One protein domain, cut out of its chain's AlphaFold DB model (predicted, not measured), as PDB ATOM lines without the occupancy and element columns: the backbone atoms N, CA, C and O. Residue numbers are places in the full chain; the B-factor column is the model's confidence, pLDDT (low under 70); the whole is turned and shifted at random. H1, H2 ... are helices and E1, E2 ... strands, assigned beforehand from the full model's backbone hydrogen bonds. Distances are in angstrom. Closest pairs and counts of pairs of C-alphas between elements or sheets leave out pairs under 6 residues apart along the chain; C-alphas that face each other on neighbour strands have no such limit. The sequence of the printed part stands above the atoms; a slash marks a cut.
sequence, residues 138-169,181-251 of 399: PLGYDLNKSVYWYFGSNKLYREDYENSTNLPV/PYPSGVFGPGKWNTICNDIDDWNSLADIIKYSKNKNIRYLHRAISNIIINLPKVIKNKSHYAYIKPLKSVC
ATOM      1  N   PRO A 138     112.544 118.125 165.796       84.62
ATOM      2  CA  PRO A 138     112.967 119.446 165.389       84.62
ATOM      3  C   PRO A 138     112.885 119.590 163.872       84.62
ATOM      4  O   PRO A 138     113.169 118.671 163.099       84.62
ATOM      5  N   LEU A 139     112.475 120.782 163.458       86.06
ATOM      6  CA  LEU A 139     112.242 121.167 162.075       86.06
ATOM      7  C   LEU A 139     113.556 121.296 161.290       86.06
ATOM      8  O   LEU A 139     113.592 121.084 160.078       86.06
ATOM      9  N   GLY A 140     114.641 121.627 161.989       84.81
ATOM     10  CA  GLY A 140     115.988 121.753 161.449       84.81
ATOM     11  C   GLY A 140     116.899 122.545 162.385       84.81
ATOM     12  O   GLY A 140     116.527 122.855 163.518       84.81
ATOM     13  N   TYR A 141     118.091 122.867 161.883       86.62
ATOM     14  CA  TYR A 141     119.160 123.538 162.624       86.62
ATOM     15  C   TYR A 141     119.763 124.657 161.767       86.62
ATOM     16  O   TYR A 141     119.858 124.507 160.543       86.62
ATOM     17  N   ASP A 142     120.204 125.746 162.396       85.81
ATOM     18  CA  ASP A 142     120.949 126.824 161.731       85.81
ATOM     19  C   ASP A 142     122.484 126.658 161.841       85.81
ATOM     20  O   ASP A 142     122.995 125.587 162.183       85.81
ATOM     21  N   LEU A 143     123.245 127.710 161.499       84.62
ATOM     22  CA  LEU A 143     124.714 127.724 161.611       84.62
ATOM     23  C   LEU A 143     125.214 127.775 163.060       84.62
ATOM     24  O   LEU A 143     126.319 127.308 163.324       84.62
ATOM     25  N   ASN A 144     124.411 128.305 163.981       83.56
ATOM     26  CA  ASN A 144     124.729 128.386 165.406       83.56
ATOM     27  C   ASN A 144     124.412 127.065 166.131       83.56
ATOM     28  O   ASN A 144     124.646 126.952 167.331       83.56
ATOM     29  N   LYS A 145     123.911 126.060 165.391       82.44
ATOM     30  CA  LYS A 145     123.349 124.796 165.889       82.44
ATOM     31  C   LYS A 145     122.085 124.991 166.740       82.44
ATOM     32  O   LYS A 145     121.665 124.052 167.413       82.44
ATOM     33  N   SER A 146     121.452 126.162 166.662       86.50
ATOM     34  CA  SER A 146     120.164 126.410 167.298       86.50
ATOM     35  C   SER A 146     119.086 125.550 166.645       86.50
ATOM     36  O   SER A 146     119.078 125.349 165.426       86.50
ATOM     37  N   VAL A 147     118.181 125.019 167.464       88.94
ATOM     38  CA  VAL A 147     117.187 124.024 167.048       88.94
ATOM     39  C   VAL A 147     115.854 124.706 166.792       88.94
ATOM     40  O   VAL A 147     115.372 125.452 167.638       88.94
ATOM     41  N   TYR A 148     115.230 124.436 165.650       90.06
ATOM     42  CA  TYR A 148     113.911 124.972 165.319       90.06
ATOM     43  C   TYR A 148     112.811 123.966 165.660       90.06
ATOM     44  O   TYR A 148     112.900 122.795 165.290       90.06
ATOM     45  N   TRP A 149     111.751 124.422 166.324       90.81
ATOM     46  CA  TRP A 149     110.685 123.582 166.869       90.81
ATOM     47  C   TRP A 149     109.299 124.078 166.440       90.81
ATOM     48  O   TRP A 149     108.985 125.263 166.551       90.81
ATOM     49  N   TYR A 150     108.452 123.156 165.973       90.00
ATOM     50  CA  TYR A 150     107.101 123.443 165.488       90.00
ATOM     51  C   TYR A 150     106.073 122.516 166.143       90.00
ATOM     52  O   TYR A 150     106.216 121.295 166.109       90.00
ATOM     53  N   PHE A 151     105.018 123.106 166.708       88.38
ATOM     54  CA  PHE A 151     104.042 122.421 167.568       88.38
ATOM     55  C   PHE A 151     102.635 122.346 166.942       88.38
ATOM     56  O   PHE A 151     101.656 122.058 167.629       88.38
ATOM     57  N   GLY A 152     102.504 122.592 165.631       82.12
ATOM     58  CA  GLY A 152     101.200 122.592 164.953       82.12
ATOM     59  C   GLY A 152     100.321 123.787 165.342       82.12
ATOM     60  O   GLY A 152      99.146 123.622 165.683       82.12
ATOM     61  N   SER A 153     100.911 124.980 165.336       85.25
ATOM     62  CA  SER A 153     100.273 126.278 165.591       85.25
ATOM     63  C   SER A 153     100.678 127.282 164.503       85.25
ATOM     64  O   SER A 153     101.337 126.917 163.536       85.25
ATOM     65  N   ASN A 154     100.322 128.557 164.652       86.88
ATOM     66  CA  ASN A 154     100.880 129.650 163.850       86.88
ATOM     67  C   ASN A 154     102.320 130.040 164.249       86.88
ATOM     68  O   ASN A 154     102.941 130.825 163.539       86.88
ATOM     69  N   LYS A 155     102.861 129.508 165.354       91.06
ATOM     70  CA  LYS A 155     104.150 129.923 165.926       91.06
ATOM     71  C   LYS A 155     105.308 128.988 165.567       91.06
ATOM     72  O   LYS A 155     105.141 127.767 165.500       91.06
ATOM     73  N   LEU A 156     106.494 129.570 165.395       92.44
ATOM     74  CA  LEU A 156     107.770 128.855 165.271       92.44
ATOM     75  C   LEU A 156     108.691 129.237 166.424       92.44
ATOM     76  O   LEU A 156     108.886 130.422 166.692       92.44
ATOM     77  N   TYR A 157     109.311 128.241 167.049       92.44
ATOM     78  CA  TYR A 157     110.242 128.434 168.156       92.44
ATOM     79  C   TYR A 157     111.666 128.077 167.734       92.44
ATOM     80  O   TYR A 157     111.872 127.199 166.892       92.44
ATOM     81  N   ARG A 158     112.648 128.734 168.349       91.75
ATOM     82  CA  ARG A 158     114.070 128.404 168.258       91.75
ATOM     83  C   ARG A 158     114.640 128.236 169.659       91.75
ATOM     84  O   ARG A 158     114.356 129.036 170.543       91.75
ATOM     85  N   GLU A 159     115.446 127.204 169.831       89.94
ATOM     86  CA  GLU A 159     116.198 126.905 171.041       89.94
ATOM     87  C   GLU A 159     117.686 127.155 170.783       89.94
ATOM     88  O   GLU A 159     118.298 126.494 169.939       89.94
ATOM     89  N   ASP A 160     118.244 128.133 171.490       87.00
ATOM     90  CA  ASP A 160     119.634 128.574 171.398       87.00
ATOM     91  C   ASP A 160     120.475 127.977 172.540       87.00
ATOM     92  O   ASP A 160     120.036 127.937 173.688       87.00
ATOM     93  N   TYR A 161     121.705 127.548 172.251       81.81
ATOM     94  CA  TYR A 161     122.601 126.940 173.242       81.81
ATOM     95  C   TYR A 161     123.785 127.855 173.533       81.81
ATOM     96  O   TYR A 161     124.580 128.164 172.643       81.81
ATOM     97  N   GLU A 162     123.936 128.261 174.792       67.06
ATOM     98  CA  GLU A 162     125.108 129.016 175.223       67.06
ATOM     99  C   GLU A 162     126.299 128.063 175.389       67.06
ATOM    100  O   GLU A 162     126.282 127.143 176.208       67.06
ATOM    101  N   ASN A 163     127.329 128.323 174.579       53.09
ATOM    102  CA  ASN A 163     128.569 127.565 174.414       53.09
ATOM    103  C   ASN A 163     128.434 126.158 173.798       53.09
ATOM    104  O   ASN A 163     127.615 125.315 174.165       53.09
ATOM    105  N   SER A 164     129.347 125.876 172.864       47.41
ATOM    106  CA  SER A 164     129.454 124.619 172.110       47.41
ATOM    107  C   SER A 164     129.768 123.384 172.964       47.41
ATOM    108  O   SER A 164     129.685 122.272 172.452       47.41
ATOM    109  N   THR A 165     130.082 123.568 174.249       45.78
ATOM    110  CA  THR A 165     130.268 122.516 175.259       45.78
ATOM    111  C   THR A 165     128.969 121.805 175.646       45.78
ATOM    112  O   THR A 165     129.025 120.677 176.124       45.78
ATOM    113  N   ASN A 166     127.813 122.448 175.438       44.56
ATOM    114  CA  ASN A 166     126.489 121.913 175.786       44.56
ATOM    115  C   ASN A 166     125.753 121.275 174.594       44.56
ATOM    116  O   ASN A 166     124.688 120.683 174.756       44.56
ATOM    117  N   LEU A 167     126.320 121.386 173.392       46.22
ATOM    118  CA  LEU A 167     125.806 120.743 172.188       46.22
ATOM    119  C   LEU A 167     126.440 119.357 172.034       46.22
ATOM    120  O   LEU A 167     127.653 119.232 172.210       46.22
ATOM    121  N   PRO A 168     125.680 118.324 171.623       40.53
ATOM    122  CA  PRO A 168     126.279 117.060 171.235       40.53
ATOM    123  C   PRO A 168     127.163 117.300 170.008       40.53
ATOM    124  O   PRO A 168     126.687 117.550 168.898       40.53
ATOM    125  N   VAL A 169     128.476 117.216 170.197       38.78
ATOM    126  CA  VAL A 169     129.344 116.817 169.093       38.78
ATOM    127  C   VAL A 169     129.027 115.350 168.796       38.78
ATOM    128  O   VAL A 169     128.769 114.579 169.721       38.78
ATOM    129  N   PRO A 181     119.573 113.586 180.665       41.06
ATOM    130  CA  PRO A 181     118.623 114.310 179.845       41.06
ATOM    131  C   PRO A 181     117.537 114.829 180.783       41.06
ATOM    132  O   PRO A 181     116.929 114.047 181.516       41.06
ATOM    133  N   TYR A 182     117.286 116.141 180.748       45.00
ATOM    134  CA  TYR A 182     116.068 116.693 181.337       45.00
ATOM    135  C   TYR A 182     114.872 115.870 180.830       45.00
ATOM    136  O   TYR A 182     114.944 115.344 179.714       45.00
ATOM    137  N   PRO A 183     113.776 115.744 181.594       41.72
ATOM    138  CA  PRO A 183     112.640 114.885 181.243       41.72
ATOM    139  C   PRO A 183     112.099 115.063 179.808       41.72
ATOM    140  O   PRO A 183     111.605 114.103 179.228       41.72
ATOM    141  N   SER A 184     112.305 116.233 179.190       43.59
ATOM    142  CA  SER A 184     112.047 116.543 177.773       43.59
ATOM    143  C   SER A 184     112.901 115.788 176.735       43.59
ATOM    144  O   SER A 184     112.572 115.793 175.549       43.59
ATOM    145  N   GLY A 185     114.002 115.151 177.137       49.03
ATOM    146  CA  GLY A 185     114.835 114.264 176.321       49.03
ATOM    147  C   GLY A 185     115.895 114.916 175.422       49.03
ATOM    148  O   GLY A 185     116.676 114.175 174.830       49.03
ATOM    149  N   VAL A 186     115.960 116.251 175.309       47.25
ATOM    150  CA  VAL A 186     116.798 116.943 174.299       47.25
ATOM    151  C   VAL A 186     117.608 118.092 174.907       47.25
ATOM    152  O   VAL A 186     117.264 119.252 174.739       47.25
ATOM    153  N   PHE A 187     118.701 117.738 175.590       50.34
ATOM    154  CA  PHE A 187     119.815 118.629 175.966       50.34
ATOM    155  C   PHE A 187     119.453 119.920 176.734       50.34
ATOM    156  O   PHE A 187     119.458 121.008 176.181       50.34
ATOM    157  N   GLY A 188     119.285 119.829 178.056       52.66
ATOM    158  CA  GLY A 188     119.334 121.010 178.934       52.66
ATOM    159  C   GLY A 188     118.205 122.046 178.760       52.66
ATOM    160  O   GLY A 188     117.242 121.828 178.020       52.66
ATOM    161  N   PRO A 189     118.301 123.181 179.476       58.44
ATOM    162  CA  PRO A 189     117.433 124.334 179.295       58.44
ATOM    163  C   PRO A 189     118.087 125.314 178.309       58.44
ATOM    164  O   PRO A 189     118.685 126.311 178.715       58.44
ATOM    165  N   GLY A 190     118.016 125.024 177.004       72.94
ATOM    166  CA  GLY A 190     118.399 126.008 175.987       72.94
ATOM    167  C   GLY A 190     117.578 127.300 176.129       72.94
ATOM    168  O   GLY A 190     116.516 127.312 176.751       72.94
ATOM    169  N   LYS A 191     118.045 128.416 175.565       85.69
ATOM    170  CA  LYS A 191     117.288 129.676 175.566       85.69
ATOM    171  C   LYS A 191     116.247 129.642 174.452       85.69
ATOM    172  O   LYS A 191     116.590 129.629 173.273       85.69
ATOM    173  N   TRP A 192     114.975 129.603 174.835       89.38
ATOM    174  CA  TRP A 192     113.852 129.508 173.907       89.38
ATOM    175  C   TRP A 192     113.350 130.878 173.472       89.38
ATOM    176  O   TRP A 192     113.154 131.771 174.288       89.38
ATOM    177  N   ASN A 193     113.117 131.016 172.170       90.44
ATOM    178  CA  ASN A 193     112.686 132.247 171.526       90.44
ATOM    179  C   ASN A 193     111.601 131.945 170.485       90.44
ATOM    180  O   ASN A 193     111.799 131.104 169.607       90.44
ATOM    181  N   THR A 194     110.478 132.665 170.519       92.06
ATOM    182  CA  THR A 194     109.501 132.649 169.416       92.06
ATOM    183  C   THR A 194     110.036 133.486 168.253       92.06
ATOM    184  O   THR A 194     110.286 134.681 168.406       92.06
ATOM    185  N   ILE A 195     110.236 132.855 167.093       92.19
ATOM    186  CA  ILE A 195     110.821 133.473 165.890       92.19
ATOM    187  C   ILE A 195     109.755 133.902 164.882       92.19
ATOM    188  O   ILE A 195     109.961 134.895 164.190       92.19
ATOM    189  N   CYS A 196     108.637 133.176 164.811       92.25
ATOM    190  CA  CYS A 196     107.503 133.532 163.959       92.25
ATOM    191  C   CYS A 196     106.205 133.482 164.762       92.25
ATOM    192  O   CYS A 196     106.002 132.527 165.515       92.25
ATOM    193  N   ASN A 197     105.333 134.473 164.576       88.94
ATOM    194  CA  ASN A 197     104.001 134.561 165.181       88.94
ATOM    195  C   ASN A 197     102.883 134.575 164.128       88.94
ATOM    196  O   ASN A 197     101.782 134.097 164.396       88.94
ATOM    197  N   ASP A 198     103.161 135.086 162.931       87.88
ATOM    198  CA  ASP A 198     102.222 135.182 161.813       87.88
ATOM    199  C   ASP A 198     102.841 134.668 160.503       87.88
ATOM    200  O   ASP A 198     104.023 134.332 160.431       87.88
ATOM    201  N   ILE A 199     102.018 134.561 159.457       88.19
ATOM    202  CA  ILE A 199     102.422 134.044 158.143       88.19
ATOM    203  C   ILE A 199     103.562 134.859 157.501       88.19
ATOM    204  O   ILE A 199     104.357 134.292 156.748       88.19
ATOM    205  N   ASP A 200     103.688 136.144 157.828       90.44
ATOM    206  CA  ASP A 200     104.660 137.053 157.224       90.44
ATOM    207  C   ASP A 200     106.037 136.916 157.880       90.44
ATOM    208  O   ASP A 200     107.047 136.904 157.168       90.44
ATOM    209  N   ASP A 201     106.098 136.660 159.192       93.62
ATOM    210  CA  ASP A 201     107.310 136.182 159.869       93.62
ATOM    211  C   ASP A 201     107.826 134.874 159.230       93.62
ATOM    212  O   ASP A 201     109.027 134.722 158.987       93.62
ATOM    213  N   TRP A 202     106.931 133.911 158.945       93.94
ATOM    214  CA  TRP A 202     107.305 132.628 158.325       93.94
ATOM    215  C   TRP A 202     107.844 132.815 156.900       93.94
ATOM    216  O   TRP A 202     108.873 132.228 156.553       93.94
ATOM    217  N   ASN A 203     107.179 133.639 156.081       92.75
ATOM    218  CA  ASN A 203     107.633 133.982 154.729       92.75
ATOM    219  C   ASN A 203     108.994 134.698 154.764       92.75
ATOM    220  O   ASN A 203     109.923 134.302 154.059       92.75
ATOM    221  N   SER A 204     109.145 135.686 155.652       93.94
ATOM    222  CA  SER A 204     110.391 136.434 155.853       93.94
ATOM    223  C   SER A 204     111.547 135.517 156.252       93.94
ATOM    224  O   SER A 204     112.641 135.609 155.690       93.94
ATOM    225  N   LEU A 205     111.311 134.586 157.184       93.69
ATOM    226  CA  LEU A 205     112.308 133.592 157.571       93.69
ATOM    227  C   LEU A 205     112.680 132.686 156.391       93.69
ATOM    228  O   LEU A 205     113.869 132.438 156.188       93.69
ATOM    229  N   ALA A 206     111.699 132.220 155.610       93.44
ATOM    230  CA  ALA A 206     111.932 131.377 154.441       93.44
ATOM    231  C   ALA A 206     112.823 132.074 153.401       93.44
ATOM    232  O   ALA A 206     113.829 131.497 152.984       93.44
ATOM    233  N   ASP A 207     112.525 133.323 153.034       93.44
ATOM    234  CA  ASP A 207     113.322 134.072 152.055       93.44
ATOM    235  C   ASP A 207     114.754 134.363 152.541       93.44
ATOM    236  O   ASP A 207     115.690 134.282 151.741       93.44
ATOM    237  N   ILE A 208     114.966 134.600 153.845       90.94
ATOM    238  CA  ILE A 208     116.314 134.762 154.426       90.94
ATOM    239  C   ILE A 208     117.177 133.506 154.212       90.94
ATOM    240  O   ILE A 208     118.374 133.613 153.929       90.94
ATOM    241  N   ILE A 209     116.595 132.309 154.340       91.69
ATOM    242  CA  ILE A 209     117.339 131.036 154.310       91.69
ATOM    243  C   ILE A 209     117.353 130.334 152.940       91.69
ATOM    244  O   ILE A 209     118.183 129.449 152.709       91.69
ATOM    245  N   LYS A 210     116.483 130.758 152.016       91.25
ATOM    246  CA  LYS A 210     116.247 130.215 150.663       91.25
ATOM    247  C   LYS A 210     117.500 129.932 149.839       91.25
ATOM    248  O   LYS A 210     117.600 128.883 149.205       91.25
ATOM    249  N   TYR A 211     118.466 130.849 149.866       89.25
ATOM    250  CA  TYR A 211     119.693 130.783 149.060       89.25
ATOM    251  C   TYR A 211     120.913 130.246 149.829       89.25
ATOM    252  O   TYR A 211     122.043 130.327 149.343       89.25
ATOM    253  N   SER A 212     120.716 129.691 151.030       90.12
ATOM    254  CA  SER A 212     121.821 129.146 151.821       90.12
ATOM    255  C   SER A 212     122.467 127.932 151.151       90.12
ATOM    256  O   SER A 212     121.796 127.000 150.705       90.12
ATOM    257  N   LYS A 213     123.804 127.905 151.138       88.62
ATOM    258  CA  LYS A 213     124.591 126.755 150.659       88.62
ATOM    259  C   LYS A 213     124.674 125.620 151.693       88.62
ATOM    260  O   LYS A 213     125.032 124.502 151.334       88.62
ATOM    261  N   ASN A 214     124.340 125.878 152.961       90.00
ATOM    262  CA  ASN A 214     124.452 124.895 154.042       90.00
ATOM    263  C   ASN A 214     123.335 123.830 153.966       90.00
ATOM    264  O   ASN A 214     122.157 124.158 153.829       90.00
ATOM    265  N   LYS A 215     123.698 122.545 154.098       87.19
ATOM    266  CA  LYS A 215     122.770 121.399 154.008       87.19
ATOM    267  C   LYS A 215     121.647 121.443 155.056       87.19
ATOM    268  O   LYS A 215     120.497 121.184 154.704       87.19
ATOM    269  N   ASN A 216     121.960 121.800 156.302       83.25
ATOM    270  CA  ASN A 216     120.996 121.856 157.405       83.25
ATOM    271  C   ASN A 216     120.010 123.009 157.201       83.25
ATOM    272  O   ASN A 216     118.804 122.811 157.331       83.25
ATOM    273  N   ILE A 217     120.498 124.172 156.756       88.25
ATOM    274  CA  ILE A 217     119.627 125.307 156.431       88.25
ATOM    275  C   ILE A 217     118.738 125.000 155.219       88.25
ATOM    276  O   ILE A 217     117.555 125.319 155.243       88.25
ATOM    277  N   ARG A 218     119.250 124.334 154.175       88.94
ATOM    278  CA  ARG A 218     118.416 123.908 153.033       88.94
ATOM    279  C   ARG A 218     117.333 122.904 153.434       88.94
ATOM    280  O   ARG A 218     116.241 122.931 152.866       88.94
ATOM    281  N   TYR A 219     117.622 122.033 154.401       88.06
ATOM    282  CA  TYR A 219     116.632 121.132 154.989       88.06
ATOM    283  C   TYR A 219     115.572 121.914 155.781       88.06
ATOM    284  O   TYR A 219     114.385 121.759 155.500       88.06
ATOM    285  N   LEU A 220     115.998 122.814 156.676       88.88
ATOM    286  CA  LEU A 220     115.121 123.700 157.450       88.88
ATOM    287  C   LEU A 220     114.218 124.545 156.536       88.88
ATOM    288  O   LEU A 220     113.010 124.576 156.743       88.88
ATOM    289  N   HIS A 221     114.771 125.140 155.473       92.50
ATOM    290  CA  HIS A 221     114.018 125.867 154.446       92.50
ATOM    291  C   HIS A 221     112.923 124.999 153.827       92.50
ATOM    292  O   HIS A 221     111.763 125.393 153.829       92.50
ATOM    293  N   ARG A 222     113.256 123.789 153.356       90.00
ATOM    294  CA  ARG A 222     112.267 122.869 152.773       90.00
ATOM    295  C   ARG A 222     111.151 122.529 153.766       90.00
ATOM    296  O   ARG A 222     109.991 122.448 153.372       90.00
ATOM    297  N   ALA A 223     111.496 122.316 155.032       88.06
ATOM    298  CA  ALA A 223     110.531 122.006 156.078       88.06
ATOM    299  C   ALA A 223     109.611 123.210 156.380       88.06
ATOM    300  O   ALA A 223     108.396 123.043 156.453       88.06
ATOM    301  N   ILE A 224     110.173 124.422 156.448       91.06
ATOM    302  CA  ILE A 224     109.448 125.695 156.582       91.06
ATOM    303  C   ILE A 224     108.504 125.931 155.391       91.06
ATOM    304  O   ILE A 224     107.313 126.149 155.603       91.06
ATOM    305  N   SER A 225     108.972 125.802 154.144       90.06
ATOM    306  CA  SER A 225     108.124 125.973 152.952       90.06
ATOM    307  C   SER A 225     106.942 124.993 152.933       90.06
ATOM    308  O   SER A 225     105.828 125.370 152.576       90.06
ATOM    309  N   ASN A 226     107.154 123.745 153.368       88.56
ATOM    310  CA  ASN A 226     106.084 122.748 153.488       88.56
ATOM    311  C   ASN A 226     105.031 123.123 154.555       88.56
ATOM    312  O   ASN A 226     103.855 122.782 154.393       88.56
ATOM    313  N   ILE A 227     105.434 123.808 155.633       88.88
ATOM    314  CA  ILE A 227     104.508 124.337 156.647       88.88
ATOM    315  C   ILE A 227     103.709 125.501 156.074       88.88
ATOM    316  O   ILE A 227     102.486 125.465 156.158       88.88
ATOM    317  N   ILE A 228     104.369 126.482 155.450       88.88
ATOM    318  CA  ILE A 228     103.742 127.699 154.901       88.88
ATOM    319  C   ILE A 228     102.556 127.357 153.984       88.88
ATOM    320  O   ILE A 228     101.479 127.925 154.142       88.88
ATOM    321  N   ILE A 229     102.698 126.350 153.113       86.94
ATOM    322  CA  ILE A 229     101.624 125.857 152.223       86.94
ATOM    323  C   ILE A 229     100.357 125.425 152.993       86.94
ATOM    324  O   ILE A 229      99.241 125.529 152.483       86.94
ATOM    325  N   ASN A 230     100.512 124.919 154.216       82.88
ATOM    326  CA  ASN A 230      99.422 124.410 155.045       82.88
ATOM    327  C   ASN A 230      99.005 125.378 156.165       82.88
ATOM    328  O   ASN A 230      97.901 125.241 156.693       82.88
ATOM    329  N   LEU A 231      99.838 126.365 156.507       83.12
ATOM    330  CA  LEU A 231      99.635 127.260 157.646       83.12
ATOM    331  C   LEU A 231      98.302 128.036 157.596       83.12
ATOM    332  O   LEU A 231      97.636 128.078 158.628       83.12
ATOM    333  N   PRO A 232      97.801 128.529 156.440       82.38
ATOM    334  CA  PRO A 232      96.467 129.137 156.364       82.38
ATOM    335  C   PRO A 232      95.328 128.207 156.815       82.38
ATOM    336  O   PRO A 232      94.342 128.667 157.388       82.38
ATOM    337  N   LYS A 233      95.464 126.886 156.613       79.38
ATOM    338  CA  LYS A 233      94.492 125.894 157.109       79.38
ATOM    339  C   LYS A 233      94.607 125.699 158.620       79.38
ATOM    340  O   LYS A 233      93.580 125.537 159.264       79.38
ATOM    341  N   VAL A 234      95.822 125.736 159.171       75.75
ATOM    342  CA  VAL A 234      96.085 125.659 160.625       75.75
ATOM    343  C   VAL A 234      95.552 126.903 161.346       75.75
ATOM    344  O   VAL A 234      94.978 126.788 162.423       75.75
ATOM    345  N   ILE A 235      95.694 128.085 160.738       75.38
ATOM    346  CA  ILE A 235      95.171 129.354 161.264       75.38
ATOM    347  C   ILE A 235      93.636 129.359 161.231       75.38
ATOM    348  O   ILE A 235      93.002 129.638 162.244       75.38
ATOM    349  N   LYS A 236      93.025 129.013 160.086       74.94
ATOM    350  CA  LYS A 236      91.560 129.000 159.934       74.94
ATOM    351  C   LYS A 236      90.891 127.923 160.791       74.94
ATOM    352  O   LYS A 236      89.862 128.172 161.412       74.94
ATOM    353  N   ASN A 237      91.475 126.729 160.825       63.16
ATOM    354  CA  ASN A 237      90.987 125.605 161.607       63.16
ATOM    355  C   ASN A 237      91.957 125.384 162.775       63.16
ATOM    356  O   ASN A 237      92.886 124.588 162.645       63.16
ATOM    357  N   LYS A 238      91.718 126.035 163.926       59.94
ATOM    358  CA  LYS A 238      92.549 125.928 165.153       59.94
ATOM    359  C   LYS A 238      92.881 124.478 165.582       59.94
ATOM    360  O   LYS A 238      93.873 124.237 166.273       59.94
ATOM    361  N   SER A 239      92.060 123.514 165.156       47.22
ATOM    362  CA  SER A 239      92.171 122.069 165.392       47.22
ATOM    363  C   SER A 239      92.978 121.280 164.342       47.22
ATOM    364  O   SER A 239      93.242 120.093 164.546       47.22
ATOM    365  N   HIS A 240      93.384 121.874 163.213       47.53
ATOM    366  CA  HIS A 240      94.035 121.152 162.113       47.53
ATOM    367  C   HIS A 240      95.539 120.958 162.358       47.53
ATOM    368  O   HIS A 240      96.388 121.684 161.842       47.53
ATOM    369  N   TYR A 241      95.871 119.944 163.157       51.06
ATOM    370  CA  TYR A 241      97.248 119.579 163.474       51.06
ATOM    371  C   TYR A 241      97.981 118.963 162.265       51.06
ATOM    372  O   TYR A 241      97.807 117.789 161.927       51.06
ATOM    373  N   ALA A 242      98.846 119.754 161.627       52.97
ATOM    374  CA  ALA A 242      99.739 119.293 160.566       52.97
ATOM    375  C   ALA A 242     100.957 118.545 161.150       52.97
ATOM    376  O   ALA A 242     102.035 119.118 161.304       52.97
ATOM    377  N   TYR A 243     100.786 117.257 161.476       54.56
ATOM    378  CA  TYR A 243     101.895 116.393 161.902       54.56
ATOM    379  C   TYR A 243     102.931 116.232 160.784       54.56
ATOM    380  O   TYR A 243     102.662 115.597 159.759       54.56
ATOM    381  N   ILE A 244     104.143 116.739 161.002       57.00
ATOM    382  CA  ILE A 244     105.279 116.454 160.126       57.00
ATOM    383  C   ILE A 244     105.907 115.152 160.604       57.00
ATOM    384  O   ILE A 244     106.554 115.105 161.646       57.00
ATOM    385  N   LYS A 245     105.717 114.083 159.829       46.12
ATOM    386  CA  LYS A 245     106.348 112.794 160.115       46.12
ATOM    387  C   LYS A 245     107.878 112.958 160.068       46.12
ATOM    388  O   LYS A 245     108.386 113.393 159.032       46.12
ATOM    389  N   PRO A 246     108.618 112.565 161.118       43.75
ATOM    390  CA  PRO A 246     110.063 112.722 161.134       43.75
ATOM    391  C   PRO A 246     110.764 111.885 160.070       43.75
ATOM    392  O   PRO A 246     110.392 110.736 159.801       43.75
ATOM    393  N   LEU A 247     111.847 112.442 159.528       40.56
ATOM    394  CA  LEU A 247     112.902 111.635 158.932       40.56
ATOM    395  C   LEU A 247     113.684 110.929 160.054       40.56
ATOM    396  O   LEU A 247     113.767 111.418 161.182       40.56
ATOM    397  N   LYS A 248     114.205 109.731 159.763       36.12
ATOM    398  CA  LYS A 248     114.926 108.907 160.749       36.12
ATOM    399  C   LYS A 248     116.197 109.622 161.251       36.12
ATOM    400  O   LYS A 248     116.778 110.413 160.518       36.12
ATOM    401  N   SER A 249     116.597 109.279 162.482       42.12
ATOM    402  CA  SER A 249     117.777 109.771 163.223       42.12
ATOM    403  C   SER A 249     117.842 111.286 163.463       42.12
ATOM    404  O   SER A 249     118.801 111.944 163.074       42.12
ATOM    405  N   VAL A 250     116.843 111.831 164.163       42.75
ATOM    406  CA  VAL A 250     116.904 113.184 164.741       42.75
ATOM    407  C   VAL A 250     116.453 113.116 166.201       42.75
ATOM    408  O   VAL A 250     115.519 112.377 166.512       42.75
ATOM    409  N   CYS A 251     117.127 113.843 167.097       47.38
ATOM    410  CA  CYS A 251     116.819 113.847 168.529       47.38
ATOM    411  C   CYS A 251     115.406 114.411 168.770       47.38
ATOM    412  O   CYS A 251     115.091 115.492 168.277       47.38
TER     413      CYS A 251
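Overview. This is residues 138 to 169 and 181 to 251 of the 399 residues of an uncharacterized protein of Acyrthosiphon pisum (UniProt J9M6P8). A small sheet of three strands meets a helical hairpin, H1 and H2, which only grazes it; the short helix H3 runs on past the end of H2, and an unnamed tail, residues 237 to 251, folds back from there toward the first printed residue. The printed part has 103 residues with three named strands and then three named helices, in the order E1 E2 E3 H1 H2 H3. The sheet, in the order E1 E2 E3, is antiparallel throughout, and the class is mixed, helices and strands, with 46 residues, under half, in named elements. The whole is compact, with a radius of gyration of the C-alphas of 13.9 A and spans of 41 by 34 by 26 A.

Arrangement. Start near the first printed residue, where residues 140 to 141 make a short antiparallel pairing with residues 147 to 148 of E1, residues 147 to 150. E1 is an edge strand and forms a hairpin with the inner strand E2, residues 156 to 160, at 157 degrees; look for N 149 and O 157, 2.8 A apart. On the other side of E2 is the edge strand E3, residues 191 to 196, antiparallel at 151 degrees, with N 158 and O 193 at 2.8 A. H1, residues 199 to 209, only grazes the sheet with its residues 201 to 205; the closest C-alphas of E3 and H1 are those of Cys 196 and Trp 202, 5.7 A apart. H2, residues 215 to 228, also only grazes the sheet, with residues 220 to 227. H1 and H2 touch as a helical hairpin, at a shallow tilt of 22 degrees, opposite ways, the C-alphas of Ala 206 and His 221 being closest at 5.9 A. H3, residues 231 to 236, meets H2 only through their link and is not on the sheet. H1 and H3 are close but not clearly touching, with the C-alphas of Ile 199 and Leu 231 closest at 7.4 A. In H1, H2 and H3 every O i to N i+4 pair is within hydrogen-bond range.

Along the chain. Find C-alpha 147 at (117.187, 124.024, 167.048), where E1 begins its four residues. E2 has five residues and E3 six, 15.7 A from first to last C-alpha. H1 has eleven residues and covers 15.7 A. Find C-alpha 215 at (122.770, 121.399, 154.008); from there H2 runs 20.1 A over 14 residues. H3, six residues, ends at C-alpha 236, (91.560, 129.000, 159.934).

Size, cuts and confidence. The two C-alphas farthest apart are those of Thr 165 and Lys 236, 42.1 A. Residues 170 to 180 are not printed, and C-alphas 169 and 181 are 15.4 A apart across this cut, which lies in the link from E2 to E3. The links printed whole are tight. Look at the B-factor column for the model's confidence: the mean pLDDT of the printed part is 75.5, and residues 162 to 169, 181 to 189 and 237 to 251 are under 70.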